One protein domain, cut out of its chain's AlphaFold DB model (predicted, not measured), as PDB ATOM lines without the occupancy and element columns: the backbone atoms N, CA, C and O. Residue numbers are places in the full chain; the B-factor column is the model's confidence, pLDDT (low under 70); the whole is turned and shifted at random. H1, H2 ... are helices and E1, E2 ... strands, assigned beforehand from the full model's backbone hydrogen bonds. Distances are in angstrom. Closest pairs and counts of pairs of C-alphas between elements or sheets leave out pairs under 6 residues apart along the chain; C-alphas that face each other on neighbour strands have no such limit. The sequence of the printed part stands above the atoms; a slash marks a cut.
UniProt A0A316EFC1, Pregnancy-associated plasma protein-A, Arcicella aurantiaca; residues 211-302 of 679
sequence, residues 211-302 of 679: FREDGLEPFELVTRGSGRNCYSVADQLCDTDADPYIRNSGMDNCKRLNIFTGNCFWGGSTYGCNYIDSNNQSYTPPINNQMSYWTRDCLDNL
ATOM      1  N   PHE A 211     -45.514  32.600  10.567       89.25
ATOM      2  CA  PHE A 211     -44.789  33.763  10.067       89.25
ATOM      3  C   PHE A 211     -45.465  35.069  10.478       89.25
ATOM      4  O   PHE A 211     -46.658  35.131  10.782       89.25
ATOM      5  N   ARG A 212     -44.697  36.160  10.446       85.56
ATOM      6  CA  ARG A 212     -45.263  37.504  10.604       85.56
ATOM      7  C   ARG A 212     -46.102  37.862   9.381       85.56
ATOM      8  O   ARG A 212     -45.732  37.568   8.251       85.56
ATOM      9  N   GLU A 213     -47.178  38.592   9.598       78.88
ATOM     10  CA  GLU A 213     -48.056  38.992   8.503       78.88
ATOM     11  C   GLU A 213     -47.513  40.227   7.781       78.88
ATOM     12  O   GLU A 213     -46.786  41.034   8.368       78.88
ATOM     13  N   ASP A 214     -47.844  40.365   6.495       70.12
ATOM     14  CA  ASP A 214     -47.273  41.404   5.636       70.12
ATOM     15  C   ASP A 214     -47.487  42.809   6.225       70.12
ATOM     16  O   ASP A 214     -48.591  43.188   6.624       70.12
ATOM     17  N   GLY A 215     -46.413  43.603   6.270       67.69
ATOM     18  CA  GLY A 215     -46.429  44.956   6.834       67.69
ATOM     19  C   GLY A 215     -46.260  45.025   8.358       67.69
ATOM     20  O   GLY A 215     -46.266  46.128   8.904       67.69
ATOM     21  N   LEU A 216     -46.077  43.890   9.041       72.38
ATOM     22  CA  LEU A 216     -45.689  43.846  10.452       72.38
ATOM     23  C   LEU A 216     -44.173  43.647  10.596       72.38
ATOM     24  O   LEU A 216     -43.576  42.805   9.933       72.38
ATOM     25  N   GLU A 217     -43.555  44.404  11.500       76.62
ATOM     26  CA  GLU A 217     -42.129  44.319  11.836       76.62
ATOM     27  C   GLU A 217     -41.942  44.264  13.366       76.62
ATOM     28  O   GLU A 217     -42.776  44.810  14.101       76.62
ATOM     29  N   PRO A 218     -40.845  43.668  13.877       87.12
ATOM     30  CA  PRO A 218     -39.780  42.975  13.141       87.12
ATOM     31  C   PRO A 218     -40.118  41.510  12.798       87.12
ATOM     32  O   PRO A 218     -41.085  40.947  13.312       87.12
ATOM     33  N   PHE A 219     -39.282  40.872  11.971       89.62
ATOM     34  CA  PHE A 219     -39.244  39.409  11.841       89.62
ATOM     35  C   PHE A 219     -38.888  38.715  13.155       89.62
ATOM     36  O   PHE A 219     -38.200  39.269  14.017       89.62
ATOM     37  N   GLU A 220     -39.326  37.468  13.277       92.94
ATOM     38  CA  GLU A 220     -38.890  36.588  14.348       92.94
ATOM     39  C   GLU A 220     -37.412  36.220  14.195       92.94
ATOM     40  O   GLU A 220     -36.960  35.870  13.113       92.94
ATOM     41  N   LEU A 221     -36.651  36.309  15.283       95.12
ATOM     42  CA  LEU A 221     -35.246  35.922  15.331       95.12
ATOM     43  C   LEU A 221     -35.122  34.417  15.546       95.12
ATOM     44  O   LEU A 221     -35.865  33.836  16.337       95.12
ATOM     45  N   VAL A 222     -34.094  33.806  14.957       95.06
ATOM     46  CA  VAL A 222     -33.754  32.388  15.179       95.06
ATOM     47  C   VAL A 222     -33.358  32.140  16.643       95.06
ATOM     48  O   VAL A 222     -33.520  31.047  17.181       95.06
ATOM     49  N   THR A 223     -32.872  33.170  17.335       94.50
ATOM     50  CA  THR A 223     -32.505  33.113  18.754       94.50
ATOM     51  C   THR A 223     -33.689  32.699  19.652       94.50
ATOM     52  O   THR A 223     -34.719  33.366  19.685       94.50
ATOM     53  N   ARG A 224     -33.513  31.644  20.472       91.12
ATOM     54  CA  ARG A 224     -34.511  31.135  21.454       91.12
ATOM     55  C   ARG A 224     -34.196  31.419  22.925       91.12
ATOM     56  O   ARG A 224     -35.023  31.183  23.808       91.12
ATOM     57  N   GLY A 225     -33.003  31.933  23.211       88.31
ATOM     58  CA  GLY A 225     -32.533  32.249  24.561       88.31
ATOM     59  C   GLY A 225     -32.698  33.723  24.931       88.31
ATOM     60  O   GLY A 225     -33.666  34.384  24.554       88.31
ATOM     61  N   SER A 226     -31.724  34.251  25.674       91.69
ATOM     62  CA  SER A 226     -31.622  35.693  25.919       91.69
ATOM     63  C   SER A 226     -31.561  36.451  24.588       91.69
ATOM     64  O   SER A 226     -30.784  36.080  23.712       91.69
ATOM     65  N   GLY A 227     -32.377  37.496  24.437       90.81
ATOM     66  CA  GLY A 227     -32.469  38.285  23.200       90.81
ATOM     67  C   GLY A 227     -33.486  37.784  22.168       90.81
ATOM     68  O   GLY A 227     -33.620  38.402  21.118       90.81
ATOM     69  N   ARG A 228     -34.233  36.708  22.453       93.69
ATOM     70  CA  ARG A 228     -35.346  36.256  21.599       93.69
ATOM     71  C   ARG A 228     -36.476  37.284  21.521       93.69
ATOM     72  O   ARG A 228     -36.766  37.969  22.503       93.69
ATOM     73  N   ASN A 229     -37.194  37.300  20.402       93.50
ATOM     74  CA  ASN A 229     -38.420  38.087  20.222       93.50
ATOM     75  C   ASN A 229     -39.665  37.236  19.897       93.50
ATOM     76  O   ASN A 229     -40.744  37.798  19.741       93.50
ATOM     77  N   CYS A 230     -39.549  35.905  19.870       92.06
ATOM     78  CA  CYS A 230     -40.630  34.975  19.519       92.06
ATOM     79  C   CYS A 230     -41.910  35.100  20.362       92.06
ATOM     80  O   CYS A 230     -42.964  34.740  19.882       92.06
ATOM     81  N   TYR A 231     -41.890  35.681  21.569       88.94
ATOM     82  CA  TYR A 231     -43.126  35.933  22.340       88.94
ATOM     83  C   TYR A 231     -43.888  37.199  21.941       88.94
ATOM     84  O   TYR A 231     -44.967  37.467  22.471       88.94
ATOM     85  N   SER A 232     -43.311  38.034  21.081       85.19
ATOM     86  CA  SER A 232     -43.938  39.286  20.676       85.19
ATOM     87  C   SER A 232     -44.270  39.321  19.194       85.19
ATOM     88  O   SER A 232     -45.291  39.911  18.870       85.19
ATOM     89  N   VAL A 233     -43.502  38.678  18.317       88.19
ATOM     90  CA  VAL A 233     -43.721  38.707  16.859       88.19
ATOM     91  C   VAL A 233     -44.217  37.365  16.310       88.19
ATOM     92  O   VAL A 233     -44.262  36.387  17.051       88.19
ATOM     93  N   ALA A 234     -44.589  37.338  15.024       89.12
ATOM     94  CA  ALA A 234     -45.073  36.147  14.318       89.12
ATOM     95  C   ALA A 234     -46.240  35.446  15.050       89.12
ATOM     96  O   ALA A 234     -47.234  36.111  15.363       89.12
ATOM     97  N   ASP A 235     -46.138  34.145  15.341       90.88
ATOM     98  CA  ASP A 235     -47.188  33.391  16.041       90.88
ATOM     99  C   ASP A 235     -47.193  33.569  17.568       90.88
ATOM    100  O   ASP A 235     -48.125  33.129  18.255       90.88
ATOM    101  N   GLN A 236     -46.204  34.296  18.093       90.00
ATOM    102  CA  GLN A 236     -45.994  34.558  19.513       90.00
ATOM    103  C   GLN A 236     -45.674  33.296  20.336       90.00
ATOM    104  O   GLN A 236     -45.989  33.261  21.531       90.00
ATOM    105  N   LEU A 237     -45.097  32.268  19.708       91.50
ATOM    106  CA  LEU A 237     -44.679  31.010  20.326       91.50
ATOM    107  C   LEU A 237     -43.183  30.794  20.086       91.50
ATOM    108  O   LEU A 237     -42.652  31.113  19.030       91.50
ATOM    109  N   CYS A 238     -42.473  30.276  21.084       93.38
ATOM    110  CA  CYS A 238     -41.020  30.110  21.002       93.38
ATOM    111  C   CYS A 238     -40.590  28.666  20.717       93.38
ATOM    112  O   CYS A 238     -39.394  28.425  20.547       93.38
ATOM    113  N   ASP A 239     -41.525  27.713  20.688       95.06
ATOM    114  CA  ASP A 239     -41.252  26.328  20.293       95.06
ATOM    115  C   ASP A 239     -41.548  26.035  18.810       95.06
ATOM    116  O   ASP A 239     -41.091  25.018  18.289       95.06
ATOM    117  N   THR A 240     -42.260  26.930  18.121       94.75
ATOM    118  CA  THR A 240     -42.289  27.004  16.658       94.75
ATOM    119  C   THR A 240     -40.940  27.531  16.181       94.75
ATOM    120  O   THR A 240     -40.423  28.470  16.774       94.75
ATOM    121  N   ASP A 241     -40.335  26.955  15.140       93.69
ATOM    122  CA  ASP A 241     -39.122  27.518  14.529       93.69
ATOM    123  C   ASP A 241     -39.417  28.833  13.791       93.69
ATOM    124  O   ASP A 241     -40.496  29.005  13.225       93.69
ATOM    125  N   ALA A 242     -38.444  29.752  13.773       93.88
ATOM    126  CA  ALA A 242     -38.643  31.100  13.259       93.88
ATOM    127  C   ALA A 242     -38.940  31.041  11.760       93.88
ATOM    128  O   ALA A 242     -38.176  30.457  10.984       93.88
ATOM    129  N   ASP A 243     -40.054  31.647  11.364       90.81
ATOM    130  CA  ASP A 243     -40.581  31.514  10.015       90.81
ATOM    131  C   ASP A 243     -40.361  32.804   9.196       90.81
ATOM    132  O   ASP A 243     -41.031  33.817   9.430       90.81
ATOM    133  N   PRO A 244     -39.438  32.796   8.212       88.75
ATOM    134  CA  PRO A 244     -39.149  33.966   7.394       88.75
ATOM    135  C   PRO A 244     -40.138  34.158   6.237       88.75
ATOM    136  O   PRO A 244     -39.877  35.009   5.389       88.75
ATOM    137  N   TYR A 245     -41.211  33.364   6.135       86.44
ATOM    138  CA  TYR A 245     -42.128  33.397   4.996       86.44
ATOM    139  C   TYR A 245     -42.691  34.801   4.737       86.44
ATOM    140  O   TYR A 245     -43.071  35.533   5.653       86.44
ATOM    141  N   ILE A 246     -42.759  35.164   3.457       82.69
ATOM    142  CA  ILE A 246     -43.381  36.394   2.962       82.69
ATOM    143  C   ILE A 246     -44.321  35.984   1.835       82.69
ATOM    144  O   ILE A 246     -43.888  35.318   0.886       82.69
ATOM    145  N   ARG A 247     -45.593  36.382   1.900       78.19
ATOM    146  CA  ARG A 247     -46.569  36.008   0.866       78.19
ATOM    147  C   ARG A 247     -46.144  36.586  -0.489       78.19
ATOM    148  O   ARG A 247     -45.648  37.705  -0.575       78.19
ATOM    149  N   ASN A 248     -46.336  35.819  -1.564       72.12
ATOM    150  CA  ASN A 248     -46.066  36.239  -2.949       72.12
ATOM    151  C   ASN A 248     -44.616  36.685  -3.247       72.12
ATOM    152  O   ASN A 248     -44.360  37.350  -4.248       72.12
ATOM    153  N   SER A 249     -43.652  36.305  -2.408       72.81
ATOM    154  CA  SER A 249     -42.234  36.671  -2.554       72.81
ATOM    155  C   SER A 249     -41.418  35.691  -3.410       72.81
ATOM    156  O   SER A 249     -40.224  35.891  -3.624       72.81
ATOM    157  N   GLY A 250     -42.039  34.600  -3.877       69.00
ATOM    158  CA  GLY A 250     -41.357  33.511  -4.584       69.00
ATOM    159  C   GLY A 250     -40.530  32.590  -3.675       69.00
ATOM    160  O   GLY A 250     -39.848  31.697  -4.184       69.00
ATOM    161  N   MET A 251     -40.610  32.774  -2.349       73.19
ATOM    162  CA  MET A 251     -39.942  31.938  -1.343       73.19
ATOM    163  C   MET A 251     -40.375  30.466  -1.408       73.19
ATOM    164  O   MET A 251     -39.580  29.584  -1.094       73.19
ATOM    165  N   ASP A 252     -41.571  30.173  -1.927       64.88
ATOM    166  CA  ASP A 252     -42.096  28.814  -2.127       64.88
ATOM    167  C   ASP A 252     -41.182  27.880  -2.933       64.88
ATOM    168  O   ASP A 252     -41.291  26.662  -2.813       64.88
ATOM    169  N   ASN A 253     -40.252  28.423  -3.726       68.06
ATOM    170  CA  ASN A 253     -39.283  27.640  -4.497       68.06
ATOM    171  C   ASN A 253     -38.191  26.981  -3.632       68.06
ATOM    172  O   ASN A 253     -37.374  26.213  -4.142       68.06
ATOM    173  N   CYS A 254     -38.165  27.265  -2.327       68.38
ATOM    174  CA  CYS A 254     -37.151  26.767  -1.400       68.38
ATOM    175  C   CYS A 254     -37.462  25.429  -0.724       68.38
ATOM    176  O   CYS A 254     -36.648  24.923   0.058       68.38
ATOM    177  N   LYS A 255     -38.594  24.814  -1.074       68.31
ATOM    178  CA  LYS A 255     -39.003  23.484  -0.612       68.31
ATOM    179  C   LYS A 255     -38.686  22.399  -1.644       68.31
ATOM    180  O   LYS A 255     -38.794  22.616  -2.851       68.31
ATOM    181  N   ARG A 256     -38.331  21.200  -1.175       65.50
ATOM    182  CA  ARG A 256     -38.202  19.998  -2.016       65.50
ATOM    183  C   ARG A 256     -39.048  18.865  -1.451       65.50
ATOM    184  O   ARG A 256     -38.841  18.470  -0.307       65.50
ATOM    185  N   LEU A 257     -39.944  18.309  -2.265       62.47
ATOM    186  CA  LEU A 257     -40.632  17.055  -1.963       62.47
ATOM    187  C   LEU A 257     -39.730  15.882  -2.357       62.47
ATOM    188  O   LEU A 257     -39.350  15.736  -3.521       62.47
ATOM    189  N   ASN A 258     -39.400  15.016  -1.405       62.75
ATOM    190  CA  ASN A 258     -38.795  13.733  -1.719       62.75
ATOM    191  C   ASN A 258     -39.899  12.752  -2.128       62.75
ATOM    192  O   ASN A 258     -40.558  12.145  -1.286       62.75
ATOM    193  N   ILE A 259     -40.060  12.573  -3.439       59.62
ATOM    194  CA  ILE A 259     -41.105  11.736  -4.049       59.62
ATOM    195  C   ILE A 259     -41.078  10.261  -3.612       59.62
ATOM    196  O   ILE A 259     -42.077   9.570  -3.770       59.62
ATOM    197  N   PHE A 260     -39.962   9.770  -3.060       53.22
ATOM    198  CA  PHE A 260     -39.830   8.383  -2.601       53.22
ATOM    199  C   PHE A 260     -40.236   8.185  -1.140       53.22
ATOM    200  O   PHE A 260     -40.540   7.066  -0.739       53.22
ATOM    201  N   THR A 261     -40.216   9.249  -0.335       60.75
ATOM    202  CA  THR A 261     -40.532   9.185   1.105       60.75
ATOM    203  C   THR A 261     -41.756  10.011   1.487       60.75
ATOM    204  O   THR A 261     -42.209   9.905   2.618       60.75
ATOM    205  N   GLY A 262     -42.268  10.857   0.585       60.81
ATOM    206  CA  GLY A 262     -43.311  11.846   0.885       60.81
ATOM    207  C   GLY A 262     -42.832  12.991   1.786       60.81
ATOM    208  O   GLY A 262     -43.589  13.913   2.075       60.81
ATOM    209  N   ASN A 263     -41.567  12.963   2.220       64.69
ATOM    210  CA  ASN A 263     -41.013  13.936   3.151       64.69
ATOM    211  C   ASN A 263     -40.575  15.200   2.422       64.69
ATOM    212  O   ASN A 263     -39.920  15.142   1.378       64.69
ATOM    213  N   CYS A 264     -40.874  16.344   3.025       71.69
ATOM    214  CA  CYS A 264     -40.361  17.619   2.564       71.69
ATOM    215  C   CYS A 264     -39.080  17.992   3.287       71.69
ATOM    216  O   CYS A 264     -38.935  17.771   4.489       71.69
ATOM    217  N   PHE A 265     -38.157  18.567   2.527       72.56
ATOM    218  CA  PHE A 265     -36.879  19.036   3.026       72.56
ATOM    219  C   PHE A 265     -36.702  20.509   2.695       72.56
ATOM    220  O   PHE A 265     -37.039  20.973   1.598       72.56
ATOM    221  N   TRP A 266     -36.139  21.221   3.664       70.62
ATOM    222  CA  TRP A 266     -35.637  22.567   3.482       70.62
ATOM    223  C   TRP A 266     -34.283  22.502   2.776       70.62
ATOM    224  O   TRP A 266     -33.363  21.826   3.240       70.62
ATOM    225  N   GLY A 267     -34.153  23.223   1.663       63.59
ATOM    226  CA  GLY A 267     -32.850  23.543   1.093       63.59
ATOM    227  C   GLY A 267     -32.406  22.765  -0.152       63.59
ATOM    228  O   GLY A 267     -32.829  21.656  -0.481       63.59
ATOM    229  N   GLY A 268     -31.491  23.430  -0.856       53.22
ATOM    230  CA  GLY A 268     -30.696  22.957  -1.981       53.22
ATOM    231  C   GLY A 268     -29.854  24.121  -2.511       53.22
ATOM    232  O   GLY A 268     -30.389  25.200  -2.757       53.22
ATOM    233  N   SER A 269     -28.547  23.920  -2.704       48.81
ATOM    234  CA  SER A 269     -27.584  24.961  -3.128       48.81
ATOM    235  C   SER A 269     -27.894  25.612  -4.486       48.81
ATOM    236  O   SER A 269     -27.284  26.609  -4.852       48.81
ATOM    237  N   THR A 270     -28.852  25.063  -5.234       51.84
ATOM    238  CA  THR A 270     -29.226  25.476  -6.590       51.84
ATOM    239  C   THR A 270     -30.213  26.655  -6.643       51.84
ATOM    240  O   THR A 270     -30.344  27.249  -7.705       51.84
ATOM    241  N   TYR A 271     -30.902  27.008  -5.542       55.25
ATOM    242  CA  TYR A 271     -32.043  27.954  -5.571       55.25
ATOM    243  C   TYR A 271     -31.926  29.191  -4.658       55.25
ATOM    244  O   TYR A 271     -32.889  29.935  -4.522       55.25
ATOM    245  N   GLY A 272     -30.768  29.453  -4.039       63.94
ATOM    246  CA  GLY A 272     -30.567  30.691  -3.262       63.94
ATOM    247  C   GLY A 272     -31.339  30.771  -1.933       63.94
ATOM    248  O   GLY A 272     -31.545  31.861  -1.411       63.94
ATOM    249  N   CYS A 273     -31.729  29.631  -1.362       73.44
ATOM    250  CA  CYS A 273     -32.546  29.506  -0.147       73.44
ATOM    251  C   CYS A 273     -31.764  29.717   1.159       73.44
ATOM    252  O   CYS A 273     -31.823  28.896   2.072       73.44
ATOM    253  N   ASN A 274     -31.006  30.811   1.228       76.81
ATOM    254  CA  ASN A 274     -30.165  31.181   2.365       76.81
ATOM    255  C   ASN A 274     -30.757  32.407   3.068       76.81
ATOM    256  O   ASN A 274     -30.211  33.506   2.983       76.81
ATOM    257  N   TYR A 275     -31.897  32.230   3.734       83.88
ATOM    258  CA  TYR A 275     -32.492  33.297   4.536       83.88
ATOM    259  C   TYR A 275     -31.785  33.361   5.891       83.88
ATOM    260  O   TYR A 275     -31.650  32.342   6.574       83.88
ATOM    261  N   ILE A 276     -31.345  34.558   6.271       89.19
ATOM    262  CA  ILE A 276     -30.713  34.850   7.560       89.19
ATOM    263  C   ILE A 276     -31.501  35.933   8.293       89.19
ATOM    264  O   ILE A 276     -32.075  36.818   7.655       89.19
ATOM    265  N   ASP A 277     -31.549  35.855   9.617       92.00
ATOM    266  CA  ASP A 277     -32.138  36.896  10.454       92.00
ATOM    267  C   ASP A 277     -31.181  38.089  10.645       92.00
ATOM    268  O   ASP A 277     -30.047  38.099  10.157       92.00
ATOM    269  N   SER A 278     -31.626  39.117  11.374       92.81
ATOM    270  CA  SER A 278     -30.807  40.306  11.648       92.81
ATOM    271  C   SER A 278     -29.612  40.049  12.576       92.81
ATOM    272  O   SER A 278     -28.778  40.938  12.741       92.81
ATOM    273  N   ASN A 279     -29.500  38.849  13.152       94.25
ATOM    274  CA  ASN A 279     -28.343  38.376  13.911       94.25
ATOM    275  C   ASN A 279     -27.407  37.498  13.053       94.25
ATOM    276  O   ASN A 279     -26.506  36.852  13.593       94.25
ATOM    277  N   ASN A 280     -27.598  37.474  11.728       92.69
ATOM    278  CA  ASN A 280     -26.887  36.623  10.772       92.69
ATOM    279  C   ASN A 280     -27.045  35.113  11.044       92.69
ATOM    280  O   ASN A 280     -26.174  34.322  10.672       92.69
ATOM    281  N   GLN A 281     -28.138  34.689  11.682       93.12
ATOM    282  CA  GLN A 281     -28.447  33.276  11.896       93.12
ATOM    283  C   GLN A 281     -29.340  32.756  10.770       93.12
ATOM    284  O   GLN A 281     -30.323  33.396  10.404       93.12
ATOM    285  N   SER A 282     -29.016  31.590  10.214       90.00
ATOM    286  CA  SER A 282     -29.840  30.968   9.173       90.00
ATOM    287  C   SER A 282     -31.159  30.451   9.739       90.00
ATOM    288  O   SER A 282     -31.170  29.741  10.745       90.00
ATOM    289  N   TYR A 283     -32.259  30.756   9.053       87.94
ATOM    290  CA  TYR A 283     -33.568  30.205   9.390       87.94
ATOM    291  C   TYR A 283     -33.639  28.704   9.097       87.94
ATOM    292  O   TYR A 283     -33.083  28.215   8.108       87.94
ATOM    293  N   THR A 284     -34.401  27.995   9.931       86.56
ATOM    294  CA  THR A 284     -34.871  26.626   9.679       86.56
ATOM    295  C   THR A 284     -36.397  26.670   9.689       86.56
ATOM    296  O   THR A 284     -36.986  26.516  10.749       86.56
ATOM    297  N   PRO A 285     -37.056  26.981   8.559       85.81
ATOM    298  CA  PRO A 285     -38.489  27.252   8.572       85.81
ATOM    299  C   PRO A 285     -39.320  26.025   8.980       85.81
ATOM    300  O   PRO A 285     -38.931  24.892   8.670       85.81
ATOM    301  N   PRO A 286     -40.499  26.226   9.594       87.81
ATOM    302  CA  PRO A 286     -41.339  25.151  10.120       87.81
ATOM    303  C   PRO A 286     -42.140  24.433   9.011       87.81
ATOM    304  O   PRO A 286     -43.369  24.467   8.963       87.81
ATOM    305  N   ILE A 287     -41.440  23.745   8.099       82.69
ATOM    306  CA  ILE A 287     -41.987  23.131   6.867       82.69
ATOM    307  C   ILE A 287     -42.956  21.953   7.075       82.69
ATOM    308  O   ILE A 287     -43.512  21.425   6.112       82.69
ATOM    309  N   ASN A 288     -43.149  21.511   8.311       85.62
ATOM    310  CA  ASN A 288     -44.093  20.470   8.711       85.62
ATOM    311  C   ASN A 288     -45.116  20.984   9.738       85.62
ATOM    312  O   ASN A 288     -45.850  20.193  10.331       85.62
ATOM    313  N   ASN A 289     -45.180  22.295   9.967       91.88
ATOM    314  CA  ASN A 289     -46.151  22.875  10.877       91.88
ATOM    315  C   ASN A 289     -47.495  23.106  10.175       91.88
ATOM    316  O   ASN A 289     -47.556  23.642   9.067       91.88
ATOM    317  N   GLN A 290     -48.582  22.727  10.844       93.38
ATOM    318  CA  GLN A 290     -49.945  22.855  10.331       93.38
ATOM    319  C   GLN A 290     -50.338  24.314  10.045       93.38
ATOM    320  O   GLN A 290     -51.161  24.547   9.164       93.38
ATOM    321  N   MET A 291     -49.754  25.285  10.756       93.44
ATOM    322  CA  MET A 291     -50.044  26.719  10.630       93.44
ATOM    323  C   MET A 291     -49.091  27.463   9.686       93.44
ATOM    324  O   MET A 291     -49.175  28.686   9.571       93.44
ATOM    325  N   SER A 292     -48.200  26.743   9.004       89.50
ATOM    326  CA  SER A 292     -47.230  27.329   8.084       89.50
ATOM    327  C   SER A 292     -47.624  27.149   6.619       89.50
ATOM    328  O   SER A 292     -48.195  26.130   6.231       89.50
ATOM    329  N   TYR A 293     -47.269  28.126   5.781       85.88
ATOM    330  CA  TYR A 293     -47.561  28.118   4.344       85.88
ATOM    331  C   TYR A 293     -46.512  27.395   3.493       85.88
ATOM    332  O   TYR A 293     -46.779  27.089   2.329       85.88
ATOM    333  N   TRP A 294     -45.364  27.018   4.065       79.44
ATOM    334  CA  TRP A 294     -44.358  26.215   3.357       79.44
ATOM    335  C   TRP A 294     -44.875  24.823   2.955       79.44
ATOM    336  O   TRP A 294     -44.348  24.192   2.039       79.44
ATOM    337  N   THR A 295     -45.904  24.333   3.646       68.88
ATOM    338  CA  THR A 295     -46.197  22.901   3.822       68.88
ATOM    339  C   THR A 295     -47.285  22.361   2.885       68.88
ATOM    340  O   THR A 295     -47.678  21.198   2.965       68.88
ATOM    341  N   ARG A 296     -47.754  23.198   1.951       67.88
ATOM    342  CA  ARG A 296     -48.952  22.977   1.117       67.88
ATOM    343  C   ARG A 296     -48.877  21.760   0.186       67.88
ATOM    344  O   ARG A 296     -49.915  21.261  -0.231       67.88
ATOM    345  N   ASP A 297     -47.670  21.258  -0.071       68.00
ATOM    346  CA  ASP A 297     -47.413  20.062  -0.889       68.00
ATOM    347  C   ASP A 297     -46.938  18.857  -0.040       68.00
ATOM    348  O   ASP A 297     -46.645  17.788  -0.569       68.00
ATOM    349  N   CYS A 298     -46.861  19.024   1.286       74.56
ATOM    350  CA  CYS A 298     -46.178  18.153   2.252       74.56
ATOM    351  C   CYS A 298     -47.160  17.574   3.281       74.56
ATOM    352  O   CYS A 298     -46.974  17.692   4.493       74.56
ATOM    353  N   LEU A 299     -48.253  16.991   2.793       81.88
ATOM    354  CA  LEU A 299     -49.475  16.796   3.578       81.88
ATOM    355  C   LEU A 299     -49.399  15.696   4.652       81.88
ATOM    356  O   LEU A 299     -50.189  15.709   5.597       81.88
ATOM    357  N   ASP A 300     -48.467  14.749   4.534       78.44
ATOM    358  CA  ASP A 300     -48.488  13.530   5.353       78.44
ATOM    359  C   ASP A 300     -47.883  13.705   6.759       78.44
ATOM    360  O   ASP A 300     -48.259  12.973   7.673       78.44
ATOM    361  N   ASN A 301     -47.042  14.725   6.981       80.12
ATOM    362  CA  ASN A 301     -46.318  14.929   8.251       80.12
ATOM    363  C   ASN A 301     -46.651  16.242   8.973       80.12
ATOM    364  O   ASN A 301     -45.874  16.704   9.807       80.12
ATOM    365  N   LEU A 302     -47.793  16.856   8.660       88.12
ATOM    366  CA  LEU A 302     -48.207  18.103   9.304       88.12
ATOM    367  C   LEU A 302     -48.532  17.896  10.788       88.12
ATOM    368  O   LEU A 302     -49.194  16.919  11.148       88.12
TER     369      LEU A 302
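What this domain is: This is residues 211 to 302 of the 679 residues of the protein "Pregnancy-associated plasma protein-A" of Arcicella aurantiaca (UniProt A0A316EFC1). There is little regular structure here: a body wound mostly from loops, with a small hairpin, E1 and E2, toward one end of its long axis and a one-turn helix, H1, just before it. Residues 211 to 250 coil through the other end, and residues 267 to 302 run from the hairpin toward that end and fold back. The printed part has 92 residues, with the named elements H1, E1, E2 in that order holding only 10; the class is mixed, and the two-stranded sheet is antiparallel. It is compact, with a radius of gyration of the C-alphas of 13.2 A, and elongated, spanning 40 by 26 by 25 A.

How they stand to each other: H1, residues 251 to 254, is too short for an O i to N i+4 pair; its one O i to N i+3 pair is within range. A tight link joins it to E1, residues 255 to 257. E1 and E2, residues 264 to 266, form a hairpin at 151 degrees, with N 265 and O 256 2.9 A apart, within hydrogen-bond range.

Where its parts are: H1 begins at C-alpha 251 (-39.942, 31.938, -1.343) and is 5.9 A long. E1 measures 6.8 A; E2 measures 6.9 A, ending at C-alpha 266 (-35.637, 22.567, 3.482).

The domain as a whole: The C-alphas farthest apart, of Ser 226 and Phe 260, are 40.3 A apart. The printed part has no cut. Mean pLDDT of the printed part is 80.3; residues 215, 250, 252 to 263, 267 to 272 and 295 to 297 are under 70.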